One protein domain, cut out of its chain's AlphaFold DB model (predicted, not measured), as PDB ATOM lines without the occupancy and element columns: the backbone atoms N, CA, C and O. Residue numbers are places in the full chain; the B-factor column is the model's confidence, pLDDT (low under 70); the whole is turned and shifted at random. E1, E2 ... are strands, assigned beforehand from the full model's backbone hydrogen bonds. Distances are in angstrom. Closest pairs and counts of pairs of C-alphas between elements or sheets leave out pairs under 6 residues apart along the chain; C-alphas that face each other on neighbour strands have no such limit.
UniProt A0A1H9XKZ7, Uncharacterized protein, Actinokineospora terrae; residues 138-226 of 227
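This is residues 138 to 226 of the 227 residues of an uncharacterized protein of Actinokineospora terrae (UniProt A0A1H9XKZ7). One strongly twisted sheet of seven strands folds back on itself, with E3 and E2 in one leaf, E6, E7, E4 and E5 in the other, and E1 as the hinge. The hairpin of E6 and E7 reaches out to one side with its tip, residues 207 to 216, while the long link at residues 183 to 196 lies at the other end. The 89 printed residues hold seven named strands, E1 to E7 along the chain, and no named helix, making the class all strand. The sheet's order is E3, E2, E1, E6, E7, E4, E5, and it is mixed, with E7 and E4 parallel and the other neighbours antiparallel. The whole is compact, with a radius of gyration of the C-alphas of 13.5 A and spans of 42 by 28 by 27 A.

Find C-alpha 138 at (-15.196, 6.478, -24.736); from there E1 runs through residues 138 to 147, 23.2 A, and bends by 71 degrees at residue 144. Next come E2, residues 152 to 157, 16.2 A, and E3, residues 164 to 167. Look then for two short strands, E4 at residues 172 to 174 and E5 at residues 180 to 182. E6, residues 197 to 206, starts at C-alpha 197 at (-0.930, 14.149, -27.055) and covers 26.5 A. E7, residues 217 to 225, covers 23.5 A, bends by 51 degrees at residue 221 and ends at C-alpha 225 at (-2.358, 6.650, -24.632).

Start with E1, E2 and E3, a meander, each strand the antiparallel neighbour of the one before. Look at N 144 and O 154, 2.9 A apart, between the hairpin strands E1 and E2, and at N 166 and O 153, 2.8 A, between the hairpin strands E2 and E3. On its other side E1 is the antiparallel neighbour of E6, with N 141 and O 199 at 3.0 A. E6 and E7 form a hairpin, with N 204 and O 219 at 2.9 A. E4 runs parallel to E7, at 33 degrees, with N 174 and O 223 at 2.8 A. E4 and E5 form a hairpin, with N 181 and O 173 at 2.8 A. The edge strands are E3 and E5. Across the folded sheet, the closest C-alphas of E3 and E7 are those of Tyr 166 and Val 220, 7.3 A apart, while E2 and E5 are apart.

The two C-alphas farthest apart, those of Thr 177 and Gly 211, are 44.2 A from each other. The printed part has no cut. The link from E5 to E6, 14 residues, is long. The mean pLDDT of the printed part is 81.3; look for values under 70 at residue 160, residues 192 to 195 and residues 207 to 215.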
ATOM      1  N   LEU A 138     -16.528   6.278 -24.177       83.44
ATOM      2  CA  LEU A 138     -15.196   6.478 -24.736       83.44
ATOM      3  C   LEU A 138     -15.185   7.761 -25.564       83.44
ATOM      4  O   LEU A 138     -16.039   7.968 -26.432       83.44
ATOM      5  N   VAL A 139     -14.237   8.638 -25.261       85.38
ATOM      6  CA  VAL A 139     -14.079   9.934 -25.910       85.38
ATOM      7  C   VAL A 139     -12.621  10.122 -26.294       85.38
ATOM      8  O   VAL A 139     -11.767  10.329 -25.435       85.38
ATOM      9  N   SER A 140     -12.357  10.082 -27.595       86.81
ATOM     10  CA  SER A 140     -11.046  10.382 -28.169       86.81
ATOM     11  C   SER A 140     -10.831  11.887 -28.299       86.81
ATOM     12  O   SER A 140     -11.781  12.669 -28.464       86.81
ATOM     13  N   GLY A 141      -9.582  12.301 -28.139       87.19
ATOM     14  CA  GLY A 141      -9.193  13.695 -28.211       87.19
ATOM     15  C   GLY A 141      -7.716  13.905 -27.934       87.19
ATOM     16  O   GLY A 141      -6.892  12.992 -27.991       87.19
ATOM     17  N   VAL A 142      -7.390  15.143 -27.596       84.69
ATOM     18  CA  VAL A 142      -6.025  15.605 -27.394       84.69
ATOM     19  C   VAL A 142      -5.885  16.186 -25.994       84.69
ATOM     20  O   VAL A 142      -6.614  17.101 -25.606       84.69
ATOM     21  N   ALA A 143      -4.913  15.688 -25.237       83.31
ATOM     22  CA  ALA A 143      -4.408  16.367 -24.055       83.31
ATOM     23  C   ALA A 143      -3.539  17.546 -24.520       83.31
ATOM     24  O   ALA A 143      -2.427  17.352 -25.008       83.31
ATOM     25  N   VAL A 144      -4.078  18.762 -24.429       78.12
ATOM     26  CA  VAL A 144      -3.482  19.984 -25.003       78.12
ATOM     27  C   VAL A 144      -2.551  20.714 -24.033       78.12
ATOM     28  O   VAL A 144      -1.706  21.497 -24.460       78.12
ATOM     29  N   ARG A 145      -2.692  20.473 -22.723       82.12
ATOM     30  CA  ARG A 145      -1.836  21.065 -21.686       82.12
ATOM     31  C   ARG A 145      -1.778  20.161 -20.462       82.12
ATOM     32  O   ARG A 145      -2.820  19.726 -19.989       82.12
ATOM     33  N   VAL A 146      -0.584  19.940 -19.925       85.88
ATOM     34  CA  VAL A 146      -0.365  19.240 -18.652       85.88
ATOM     35  C   VAL A 146       0.212  20.236 -17.650       85.88
ATOM     36  O   VAL A 146       1.160  20.953 -17.970       85.88
ATOM     37  N   ASP A 147      -0.386  20.312 -16.464       86.62
ATOM     38  CA  ASP A 147       0.079  21.119 -15.336       86.62
ATOM     39  C   ASP A 147       0.399  20.193 -14.158       86.62
ATOM     40  O   ASP A 147      -0.475  19.783 -13.389       86.62
ATOM     41  N   HIS A 148       1.681  19.854 -14.027       83.38
ATOM     42  CA  HIS A 148       2.186  18.991 -12.963       83.38
ATOM     43  C   HIS A 148       2.072  19.616 -11.567       83.38
ATOM     44  O   HIS A 148       1.928  18.877 -10.594       83.38
ATOM     45  N   GLY A 149       2.106  20.950 -11.458       84.25
ATOM     46  CA  GLY A 149       2.009  21.656 -10.177       84.25
ATOM     47  C   GLY A 149       0.595  21.616  -9.606       84.25
ATOM     48  O   GLY A 149       0.415  21.454  -8.400       84.25
ATOM     49  N   ARG A 150      -0.415  21.702 -10.480       86.25
ATOM     50  CA  ARG A 150      -1.832  21.532 -10.118       86.25
ATOM     51  C   ARG A 150      -2.309  20.078 -10.170       86.25
ATOM     52  O   ARG A 150      -3.403  19.795  -9.689       86.25
ATOM     53  N   GLY A 151      -1.524  19.173 -10.754       87.88
ATOM     54  CA  GLY A 151      -1.885  17.764 -10.916       87.88
ATOM     55  C   GLY A 151      -3.057  17.554 -11.877       87.88
ATOM     56  O   GLY A 151      -3.889  16.682 -11.639       87.88
ATOM     57  N   VAL A 152      -3.146  18.353 -12.947       89.69
ATOM     58  CA  VAL A 152      -4.248  18.297 -13.925       89.69
ATOM     59  C   VAL A 152      -3.746  18.317 -15.366       89.69
ATOM     60  O   VAL A 152      -2.654  18.803 -15.658       89.69
ATOM     61  N   PHE A 153      -4.570  17.830 -16.289       90.00
ATOM     62  CA  PHE A 153      -4.383  18.007 -17.726       90.00
ATOM     63  C   PHE A 153      -5.665  18.521 -18.384       90.00
ATOM     64  O   PHE A 153      -6.770  18.161 -17.986       90.00
ATOM     65  N   ALA A 154      -5.519  19.368 -19.398       90.00
ATOM     66  CA  ALA A 154      -6.615  19.876 -20.208       90.00
ATOM     67  C   ALA A 154      -6.811  18.984 -21.439       90.00
ATOM     68  O   ALA A 154      -5.866  18.748 -22.195       90.00
ATOM     69  N   PHE A 155      -8.037  18.517 -21.652       90.44
ATOM     70  CA  PHE A 155      -8.415  17.627 -22.746       90.44
ATOM     71  C   PHE A 155      -9.432  18.288 -23.674       90.44
ATOM     72  O   PHE A 155     -10.471  18.774 -23.220       90.44
ATOM     73  N   ALA A 156      -9.157  18.254 -24.974       90.12
ATOM     74  CA  ALA A 156     -10.056  18.694 -26.030       90.12
ATOM     75  C   ALA A 156     -10.516  17.485 -26.853       90.12
ATOM     76  O   ALA A 156      -9.695  16.715 -27.341       90.12
ATOM     77  N   ARG A 157     -11.830  17.316 -27.007       89.69
ATOM     78  CA  ARG A 157     -12.428  16.203 -27.758       89.69
ATOM     79  C   ARG A 157     -12.211  16.353 -29.271       89.69
ATOM     80  O   ARG A 157     -12.282  17.464 -29.801       89.69
ATOM     81  N   ASP A 158     -12.055  15.226 -29.962       81.19
ATOM     82  CA  ASP A 158     -12.047  15.177 -31.427       81.19
ATOM     83  C   ASP A 158     -13.369  15.703 -32.015       81.19
ATOM     84  O   ASP A 158     -14.461  15.323 -31.587       81.19
ATOM     85  N   GLY A 159     -13.277  16.592 -33.007       74.31
ATOM     86  CA  GLY A 159     -14.438  17.278 -33.594       74.31
ATOM     87  C   GLY A 159     -14.754  18.649 -32.982       74.31
ATOM     88  O   GLY A 159     -15.712  19.293 -33.406       74.31
ATOM     89  N   GLY A 160     -13.927  19.124 -32.043       69.69
ATOM     90  CA  GLY A 160     -13.989  20.478 -31.491       69.69
ATOM     91  C   GLY A 160     -14.653  20.558 -30.115       69.69
ATOM     92  O   GLY A 160     -15.437  19.699 -29.712       69.69
ATOM     93  N   GLY A 161     -14.315  21.607 -29.365       72.44
ATOM     94  CA  GLY A 161     -14.845  21.854 -28.026       72.44
ATOM     95  C   GLY A 161     -13.893  22.669 -27.156       72.44
ATOM     96  O   GLY A 161     -12.714  22.821 -27.470       72.44
ATOM     97  N   VAL A 162     -14.418  23.196 -26.049       81.31
ATOM     98  CA  VAL A 162     -13.604  23.835 -25.006       81.31
ATOM     99  C   VAL A 162     -12.830  22.750 -24.264       81.31
ATOM    100  O   VAL A 162     -13.399  21.712 -23.923       81.31
ATOM    101  N   ALA A 163     -11.539  22.981 -24.022       86.94
ATOM    102  CA  ALA A 163     -10.724  22.049 -23.259       86.94
ATOM    103  C   ALA A 163     -11.215  21.975 -21.803       86.94
ATOM    104  O   ALA A 163     -11.428  23.005 -21.162       86.94
ATOM    105  N   VAL A 164     -11.385  20.758 -21.290       89.12
ATOM    106  CA  VAL A 164     -11.833  20.496 -19.915       89.12
ATOM    107  C   VAL A 164     -10.668  19.930 -19.111       89.12
ATOM    108  O   VAL A 164      -9.936  19.076 -19.608       89.12
ATOM    109  N   GLU A 165     -10.486  20.419 -17.885       90.56
ATOM    110  CA  GLU A 165      -9.443  19.934 -16.981       90.56
ATOM    111  C   GLU A 165      -9.867  18.634 -16.281       90.56
ATOM    112  O   GLU A 165     -10.980  18.518 -15.766       90.56
ATOM    113  N   TYR A 166      -8.943  17.679 -16.227       89.62
ATOM    114  CA  TYR A 166      -9.083  16.394 -15.552       89.62
ATOM    115  C   TYR A 166      -7.861  16.112 -14.669       89.62
ATOM    116  O   TYR A 166      -6.775  16.627 -14.951       89.62
ATOM    117  N   PRO A 167      -8.002  15.305 -13.603       88.81
ATOM    118  CA  PRO A 167      -6.880  14.958 -12.737       88.81
ATOM    119  C   PRO A 167      -5.830  14.132 -13.489       88.81
ATOM    120  O   PRO A 167      -6.156  13.225 -14.255       88.81
ATOM    121  N   LEU A 168      -4.560  14.453 -13.260       87.88
ATOM    122  CA  LEU A 168      -3.418  13.769 -13.868       87.88
ATOM    123  C   LEU A 168      -3.217  12.369 -13.280       87.88
ATOM    124  O   LEU A 168      -2.920  11.420 -14.008       87.88
ATOM    125  N   ASP A 169      -3.417  12.240 -11.969       86.75
ATOM    126  CA  ASP A 169      -3.440  10.950 -11.293       86.75
ATOM    127  C   ASP A 169      -4.775  10.266 -11.592       86.75
ATOM    128  O   ASP A 169      -5.849  10.765 -11.250       86.75
ATOM    129  N   ASN A 170      -4.700   9.125 -12.269       82.44
ATOM    130  CA  ASN A 170      -5.867   8.392 -12.729       82.44
ATOM    131  C   ASN A 170      -5.995   7.068 -11.976       82.44
ATOM    132  O   ASN A 170      -4.991   6.404 -11.712       82.44
ATOM    133  N   PRO A 171      -7.226   6.639 -11.643       82.50
ATOM    134  CA  PRO A 171      -7.439   5.365 -10.962       82.50
ATOM    135  C   PRO A 171      -7.002   4.180 -11.833       82.50
ATOM    136  O   PRO A 171      -6.590   3.145 -11.314       82.50
ATOM    137  N   MET A 172      -7.063   4.342 -13.155       86.44
ATOM    138  CA  MET A 172      -6.612   3.369 -14.138       86.44
ATOM    139  C   MET A 172      -6.104   4.087 -15.387       86.44
ATOM    140  O   MET A 172      -6.633   5.129 -15.774       86.44
ATOM    141  N   TRP A 173      -5.112   3.518 -16.061       90.44
ATOM    142  CA  TRP A 173      -4.698   3.971 -17.384       90.44
ATOM    143  C   TRP A 173      -4.167   2.816 -18.228       90.44
ATOM    144  O   TRP A 173      -3.871   1.736 -17.718       90.44
ATOM    145  N   VAL A 174      -4.127   3.025 -19.537       88.62
ATOM    146  CA  VAL A 174      -3.718   2.033 -20.529       88.62
ATOM    147  C   VAL A 174      -2.590   2.631 -21.356       88.62
ATOM    148  O   VAL A 174      -2.741   3.719 -21.922       88.62
ATOM    149  N   ASP A 175      -1.458   1.940 -21.403       88.12
ATOM    150  CA  ASP A 175      -0.306   2.365 -22.193       88.12
ATOM    151  C   ASP A 175      -0.523   2.147 -23.699       88.12
ATOM    152  O   ASP A 175      -1.554   1.630 -24.151       88.12
ATOM    153  N   ARG A 176       0.465   2.550 -24.503       86.38
ATOM    154  CA  ARG A 176       0.401   2.413 -25.969       86.38
ATOM    155  C   ARG A 176       0.349   0.961 -26.451       86.38
ATOM    156  O   ARG A 176      -0.123   0.712 -27.559       86.38
ATOM    157  N   THR A 177       0.829   0.012 -25.650       87.19
ATOM    158  CA  THR A 177       0.805  -1.425 -25.970       87.19
ATOM    159  C   THR A 177      -0.537  -2.076 -25.629       87.19
ATOM    160  O   THR A 177      -0.789  -3.218 -26.012       87.19
ATOM    161  N   GLY A 178      -1.429  -1.343 -24.956       84.31
ATOM    162  CA  GLY A 178      -2.705  -1.852 -24.471       84.31
ATOM    163  C   GLY A 178      -2.623  -2.483 -23.080       84.31
ATOM    164  O   GLY A 178      -3.633  -3.006 -22.601       84.31
ATOM    165  N   GLN A 179      -1.464  -2.430 -22.418       88.06
ATOM    166  CA  GLN A 179      -1.311  -2.920 -21.056       88.06
ATOM    167  C   GLN A 179      -1.910  -1.916 -20.061       88.06
ATOM    168  O   GLN A 179      -1.834  -0.696 -20.213       88.06
ATOM    169  N   LYS A 180      -2.587  -2.467 -19.050       87.44
ATOM    170  CA  LYS A 180      -3.344  -1.711 -18.053       87.44
ATOM    171  C   LYS A 180      -2.524  -1.504 -16.792       87.44
ATOM    172  O   LYS A 180      -1.873  -2.428 -16.310       87.44
ATOM    173  N   HIS A 181      -2.672  -0.323 -16.218       84.62
ATOM    174  CA  HIS A 181      -2.002   0.111 -15.003       84.62
ATOM    175  C   HIS A 181      -3.041   0.646 -14.020       84.62
ATOM    176  O   HIS A 181      -3.999   1.319 -14.413       84.62
ATOM    177  N   VAL A 182      -2.874   0.316 -12.740       88.44
ATOM    178  CA  VAL A 182      -3.781   0.731 -11.663       88.44
ATOM    179  C   VAL A 182      -3.110   1.837 -10.866       88.44
ATOM    180  O   VAL A 182      -2.048   1.629 -10.281       88.44
ATOM    181  N   GLY A 183      -3.757   2.997 -10.818       82.12
ATOM    182  CA  GLY A 183      -3.227   4.181 -10.159       82.12
ATOM    183  C   GLY A 183      -2.069   4.849 -10.909       82.12
ATOM    184  O   GLY A 183      -1.457   4.301 -11.830       82.12
ATOM    185  N   GLY A 184      -1.751   6.063 -10.467       86.56
ATOM    186  CA  GLY A 184      -0.621   6.835 -10.970       86.56
ATOM    187  C   GLY A 184      -0.924   7.616 -12.246       86.56
ATOM    188  O   GLY A 184      -2.075   7.912 -12.574       86.56
ATOM    189  N   ARG A 185       0.151   7.999 -12.938       88.56
ATOM    190  CA  ARG A 185       0.114   8.946 -14.056       88.56
ATOM    191  C   ARG A 185       0.317   8.223 -15.381       88.56
ATOM    192  O   ARG A 185       1.282   7.467 -15.488       88.56
ATOM    193  N   PRO A 186      -0.527   8.486 -16.395       88.44
ATOM    194  CA  PRO A 186      -0.327   7.929 -17.725       88.44
ATOM    195  C   PRO A 186       1.015   8.358 -18.316       88.44
ATOM    196  O   PRO A 186       1.327   9.547 -18.318       88.44
ATOM    197  N   GLU A 187       1.775   7.416 -18.878       88.25
ATOM    198  CA  GLU A 187       3.106   7.678 -19.459       88.25
ATOM    199  C   GLU A 187       3.094   8.780 -20.531       88.25
ATOM    200  O   GLU A 187       4.043   9.543 -20.678       88.25
ATOM    201  N   CYS A 188       1.997   8.902 -21.280       86.19
ATOM    202  CA  CYS A 188       1.860   9.921 -22.311       86.19
ATOM    203  C   CYS A 188       1.674  11.330 -21.732       86.19
ATOM    204  O   CYS A 188       1.804  12.300 -22.475       86.19
ATOM    205  N   LEU A 189       1.394  11.445 -20.432       87.19
ATOM    206  CA  LEU A 189       1.150  12.696 -19.717       87.19
ATOM    207  C   LEU A 189       2.232  13.006 -18.667       87.19
ATOM    208  O   LEU A 189       2.063  13.954 -17.913       87.19
ATOM    209  N   THR A 190       3.324  12.235 -18.593       81.25
ATOM    210  CA  THR A 190       4.435  12.487 -17.650       81.25
ATOM    211  C   THR A 190       5.490  13.457 -18.181       81.25
ATOM    212  O   THR A 190       6.316  13.942 -17.413       81.25
ATOM    213  N   GLY A 191       5.498  13.733 -19.489       70.69
ATOM    214  CA  GLY A 191       6.411  14.698 -20.099       70.69
ATOM    215  C   GLY A 191       5.972  16.143 -19.856       70.69
ATOM    216  O   GLY A 191       4.786  16.458 -19.945       70.69
ATOM    217  N   ASP A 192       6.925  17.033 -19.585       61.34
ATOM    218  CA  ASP A 192       6.649  18.462 -19.429       61.34
ATOM    219  C   ASP A 192       6.304  19.144 -20.763       61.34
ATOM    220  O   ASP A 192       7.002  18.980 -21.762       61.34
ATOM    221  N   GLY A 193       5.273  19.997 -20.727       57.66
ATOM    222  CA  GLY A 193       5.146  21.176 -21.591       57.66
ATOM    223  C   GLY A 193       4.655  20.974 -23.035       57.66
ATOM    224  O   GLY A 193       5.182  20.171 -23.791       57.66
ATOM    225  N   ALA A 194       3.675  21.808 -23.417       55.41
ATOM    226  CA  ALA A 194       3.217  22.237 -24.758       55.41
ATOM    227  C   ALA A 194       2.893  21.205 -25.864       55.41
ATOM    228  O   ALA A 194       2.225  21.563 -26.836       55.41
ATOM    229  N   VAL A 195       3.330  19.954 -25.762       68.75
ATOM    230  CA  VAL A 195       3.107  18.948 -26.799       68.75
ATOM    231  C   VAL A 195       1.740  18.320 -26.594       68.75
ATOM    232  O   VAL A 195       1.499  17.606 -25.625       68.75
ATOM    233  N   SER A 196       0.856  18.585 -27.546       77.50
ATOM    234  CA  SER A 196      -0.443  17.935 -27.656       77.50
ATOM    235  C   SER A 196      -0.281  16.420 -27.827       77.50
ATOM    236  O   SER A 196       0.486  15.976 -28.683       77.50
ATOM    237  N   ARG A 197      -0.983  15.623 -27.015       84.12
ATOM    238  CA  ARG A 197      -0.930  14.149 -27.055       84.12
ATOM    239  C   ARG A 197      -2.305  13.568 -27.329       84.12
ATOM    240  O   ARG A 197      -3.257  13.936 -26.647       84.12
ATOM    241  N   ALA A 198      -2.403  12.653 -28.287       86.81
ATOM    242  CA  ALA A 198      -3.642  11.933 -28.534       86.81
ATOM    243  C   ALA A 198      -3.922  10.972 -27.367       86.81
ATOM    244  O   ALA A 198      -3.071  10.175 -26.966       86.81
ATOM    245  N   VAL A 199      -5.114  11.069 -26.792       90.19
ATOM    246  CA  VAL A 199      -5.560  10.201 -25.701       90.19
ATOM    247  C   VAL A 199      -7.035   9.863 -25.870       90.19
ATOM    248  O   VAL A 199      -7.819  10.643 -26.408       90.19
ATOM    249  N   GLU A 200      -7.429   8.697 -25.377       91.62
ATOM    250  CA  GLU A 200      -8.828   8.288 -25.279       91.62
ATOM    251  C   GLU A 200      -9.219   8.222 -23.803       91.62
ATOM    252  O   GLU A 200      -8.569   7.549 -22.999       91.62
ATOM    253  N   LEU A 201     -10.263   8.958 -23.434       90.69
ATOM    254  CA  LEU A 201     -10.801   8.982 -22.080       90.69
ATOM    255  C   LEU A 201     -12.022   8.072 -21.988       90.69
ATOM    256  O   LEU A 201     -12.948   8.185 -22.788       90.69
ATOM    257  N   ALA A 202     -12.065   7.226 -20.964       88.19
ATOM    258  CA  ALA A 202     -13.289   6.557 -20.541       88.19
ATOM    259  C   ALA A 202     -13.967   7.419 -19.473       88.19
ATOM    260  O   ALA A 202     -13.464   7.540 -18.355       88.19
ATOM    261  N   LEU A 203     -15.091   8.041 -19.821       86.50
ATOM    262  CA  LEU A 203     -15.801   8.996 -18.973       86.50
ATOM    263  C   LEU A 203     -17.108   8.408 -18.453       86.50
ATOM    264  O   LEU A 203     -17.838   7.757 -19.200       86.50
ATOM    265  N   VAL A 204     -17.437   8.702 -17.198       84.44
ATOM    266  CA  VAL A 204     -18.736   8.386 -16.600       84.44
ATOM    267  C   VAL A 204     -19.418   9.653 -16.107       84.44
ATOM    268  O   VAL A 204     -18.877  10.394 -15.287       84.44
ATOM    269  N   ASP A 205     -20.642   9.861 -16.586       81.25
ATOM    270  CA  ASP A 205     -21.526  10.931 -16.137       81.25
ATOM    271  C   ASP A 205     -22.371  10.461 -14.951       81.25
ATOM    272  O   ASP A 205     -23.326   9.695 -15.094       81.25
ATOM    273  N   VAL A 206     -22.031  10.947 -13.764       73.00
ATOM    274  CA  VAL A 206     -22.796  10.732 -12.538       73.00
ATOM    275  C   VAL A 206     -23.817  11.853 -12.410       73.00
ATOM    276  O   VAL A 206     -23.474  13.019 -12.213       73.00
ATOM    277  N   ARG A 207     -25.100  11.503 -12.516       68.44
ATOM    278  CA  ARG A 207     -26.186  12.448 -12.241       68.44
ATOM    279  C   ARG A 207     -26.473  12.485 -10.746       68.44
ATOM    280  O   ARG A 207     -26.717  11.443 -10.138       68.44
ATOM    281  N   GLY A 208     -26.440  13.686 -10.179       57.28
ATOM    282  CA  GLY A 208     -26.784  13.912  -8.780       57.28
ATOM    283  C   GLY A 208     -28.266  13.648  -8.519       57.28
ATOM    284  O   GLY A 208     -29.114  13.857  -9.391       57.28
ATOM    285  N   VAL A 209     -28.591  13.190  -7.310       62.00
ATOM    286  CA  VAL A 209     -29.983  13.084  -6.854       62.00
ATOM    287  C   VAL A 209     -30.408  14.450  -6.307       62.00
ATOM    288  O   VAL A 209     -29.689  15.008  -5.475       62.00
ATOM    289  N   PRO A 210     -31.559  15.008  -6.724       50.12
ATOM    290  CA  PRO A 210     -32.040  16.279  -6.190       50.12
ATOM    291  C   PRO A 210     -32.096  16.262  -4.654       50.12
ATOM    292  O   PRO A 210     -32.641  15.332  -4.063       50.12
ATOM    293  N   GLY A 211     -31.523  17.283  -4.009       56.72
ATOM    294  CA  GLY A 211     -31.530  17.436  -2.546       56.72
ATOM    295  C   GLY A 211     -30.383  16.753  -1.785       56.72
ATOM    296  O   GLY A 211     -30.276  16.965  -0.582       56.72
ATOM    297  N   SER A 212     -29.496  15.994  -2.443       61.31
ATOM    298  CA  SER A 212     -28.327  15.379  -1.780       61.31
ATOM    299  C   SER A 212     -27.111  16.306  -1.644       61.31
ATOM    300  O   SER A 212     -26.102  15.908  -1.069       61.31
ATOM    301  N   GLY A 213     -27.172  17.519  -2.206       54.75
ATOM    302  CA  GLY A 213     -26.043  18.456  -2.265       54.75
ATOM    303  C   GLY A 213     -24.967  18.098  -3.301       54.75
ATOM    304  O   GLY A 213     -24.078  18.906  -3.550       54.75
ATOM    305  N   PHE A 214     -25.061  16.934  -3.953       55.88
ATOM    306  CA  PHE A 214     -24.175  16.546  -5.049       55.88
ATOM    307  C   PHE A 214     -24.784  16.953  -6.393       55.88
ATOM    308  O   PHE A 214     -25.875  16.511  -6.754       55.88
ATOM    309  N   GLY A 215     -24.070  17.802  -7.133       66.25
ATOM    310  CA  GLY A 215     -24.408  18.144  -8.513       66.25
ATOM    311  C   GLY A 215     -24.118  17.003  -9.493       66.25
ATOM    312  O   GLY A 215     -23.712  15.905  -9.113       66.25
ATOM    313  N   ASN A 216     -24.307  17.278 -10.784       73.81
ATOM    314  CA  ASN A 216     -23.849  16.374 -11.836       73.81
ATOM    315  C   ASN A 216     -22.318  16.415 -11.912       73.81
ATOM    316  O   ASN A 216     -21.727  17.494 -11.910       73.81
ATOM    317  N   LEU A 217     -21.689  15.247 -11.993       74.50
ATOM    318  CA  LEU A 217     -20.238  15.078 -12.011       74.50
ATOM    319  C   LEU A 217     -19.854  14.227 -13.220       74.50
ATOM    320  O   LEU A 217     -20.506  13.227 -13.507       74.50
ATOM    321  N   ARG A 218     -18.776  14.597 -13.906       81.06
ATOM    322  CA  ARG A 218     -18.168  13.784 -14.963       81.06
ATOM    323  C   ARG A 218     -16.821  13.285 -14.463       81.06
ATOM    324  O   ARG A 218     -15.952  14.089 -14.137       81.06
ATOM    325  N   LEU A 219     -16.671  11.970 -14.373       82.69
ATOM    326  CA  LEU A 219     -15.489  11.310 -13.825       82.69
ATOM    327  C   LEU A 219     -14.688  10.641 -14.939       82.69
ATOM    328  O   LEU A 219     -15.269  10.019 -15.829       82.69
ATOM    329  N   VAL A 220     -13.361  10.725 -14.856       86.06
ATOM    330  CA  VAL A 220     -12.450   9.939 -15.696       86.06
ATOM    331  C   VAL A 220     -12.214   8.598 -15.021       86.06
ATOM    332  O   VAL A 220     -11.738   8.543 -13.888       86.06
ATOM    333  N   LEU A 221     -12.569   7.516 -15.708       85.00
ATOM    334  CA  LEU A 221     -12.314   6.152 -15.253       85.00
ATOM    335  C   LEU A 221     -10.983   5.617 -15.763       85.00
ATOM    336  O   LEU A 221     -10.291   4.919 -15.027       85.00
ATOM    337  N   SER A 222     -10.632   5.922 -17.012       87.56
ATOM    338  CA  SER A 222      -9.321   5.577 -17.541       87.56
ATOM    339  C   SER A 222      -8.851   6.527 -18.627       87.56
ATOM    340  O   SER A 222      -9.658   7.075 -19.378       87.56
ATOM    341  N   VAL A 223      -7.532   6.637 -18.748       89.06
ATOM    342  CA  VAL A 223      -6.843   7.316 -19.850       89.06
ATOM    343  C   VAL A 223      -6.101   6.270 -20.665       89.06
ATOM    344  O   VAL A 223      -5.346   5.482 -20.100       89.06
ATOM    345  N   ARG A 224      -6.288   6.259 -21.981       91.00
ATOM    346  CA  ARG A 224      -5.517   5.429 -22.904       91.00
ATOM    347  C   ARG A 224      -4.610   6.307 -23.749       91.00
ATOM    348  O   ARG A 224      -5.079   7.252 -24.381       91.00
ATOM    349  N   CYS A 225      -3.328   5.968 -23.788       87.56
ATOM    350  CA  CYS A 225      -2.358   6.650 -24.632       87.56
ATOM    351  C   CYS A 225      -2.508   6.188 -26.091       87.56
ATOM    352  O   CYS A 225      -2.351   5.004 -26.391       87.56
ATOM    353  N   LEU A 226      -2.807   7.124 -26.994       82.69
ATOM    354  CA  LEU A 226      -2.826   6.902 -28.439       82.69
ATOM    355  C   LEU A 226      -1.528   7.511 -28.999       82.69
ATOM    356  O   LEU A 226      -1.166   8.617 -28.611       82.69
TER     357      LEU A 226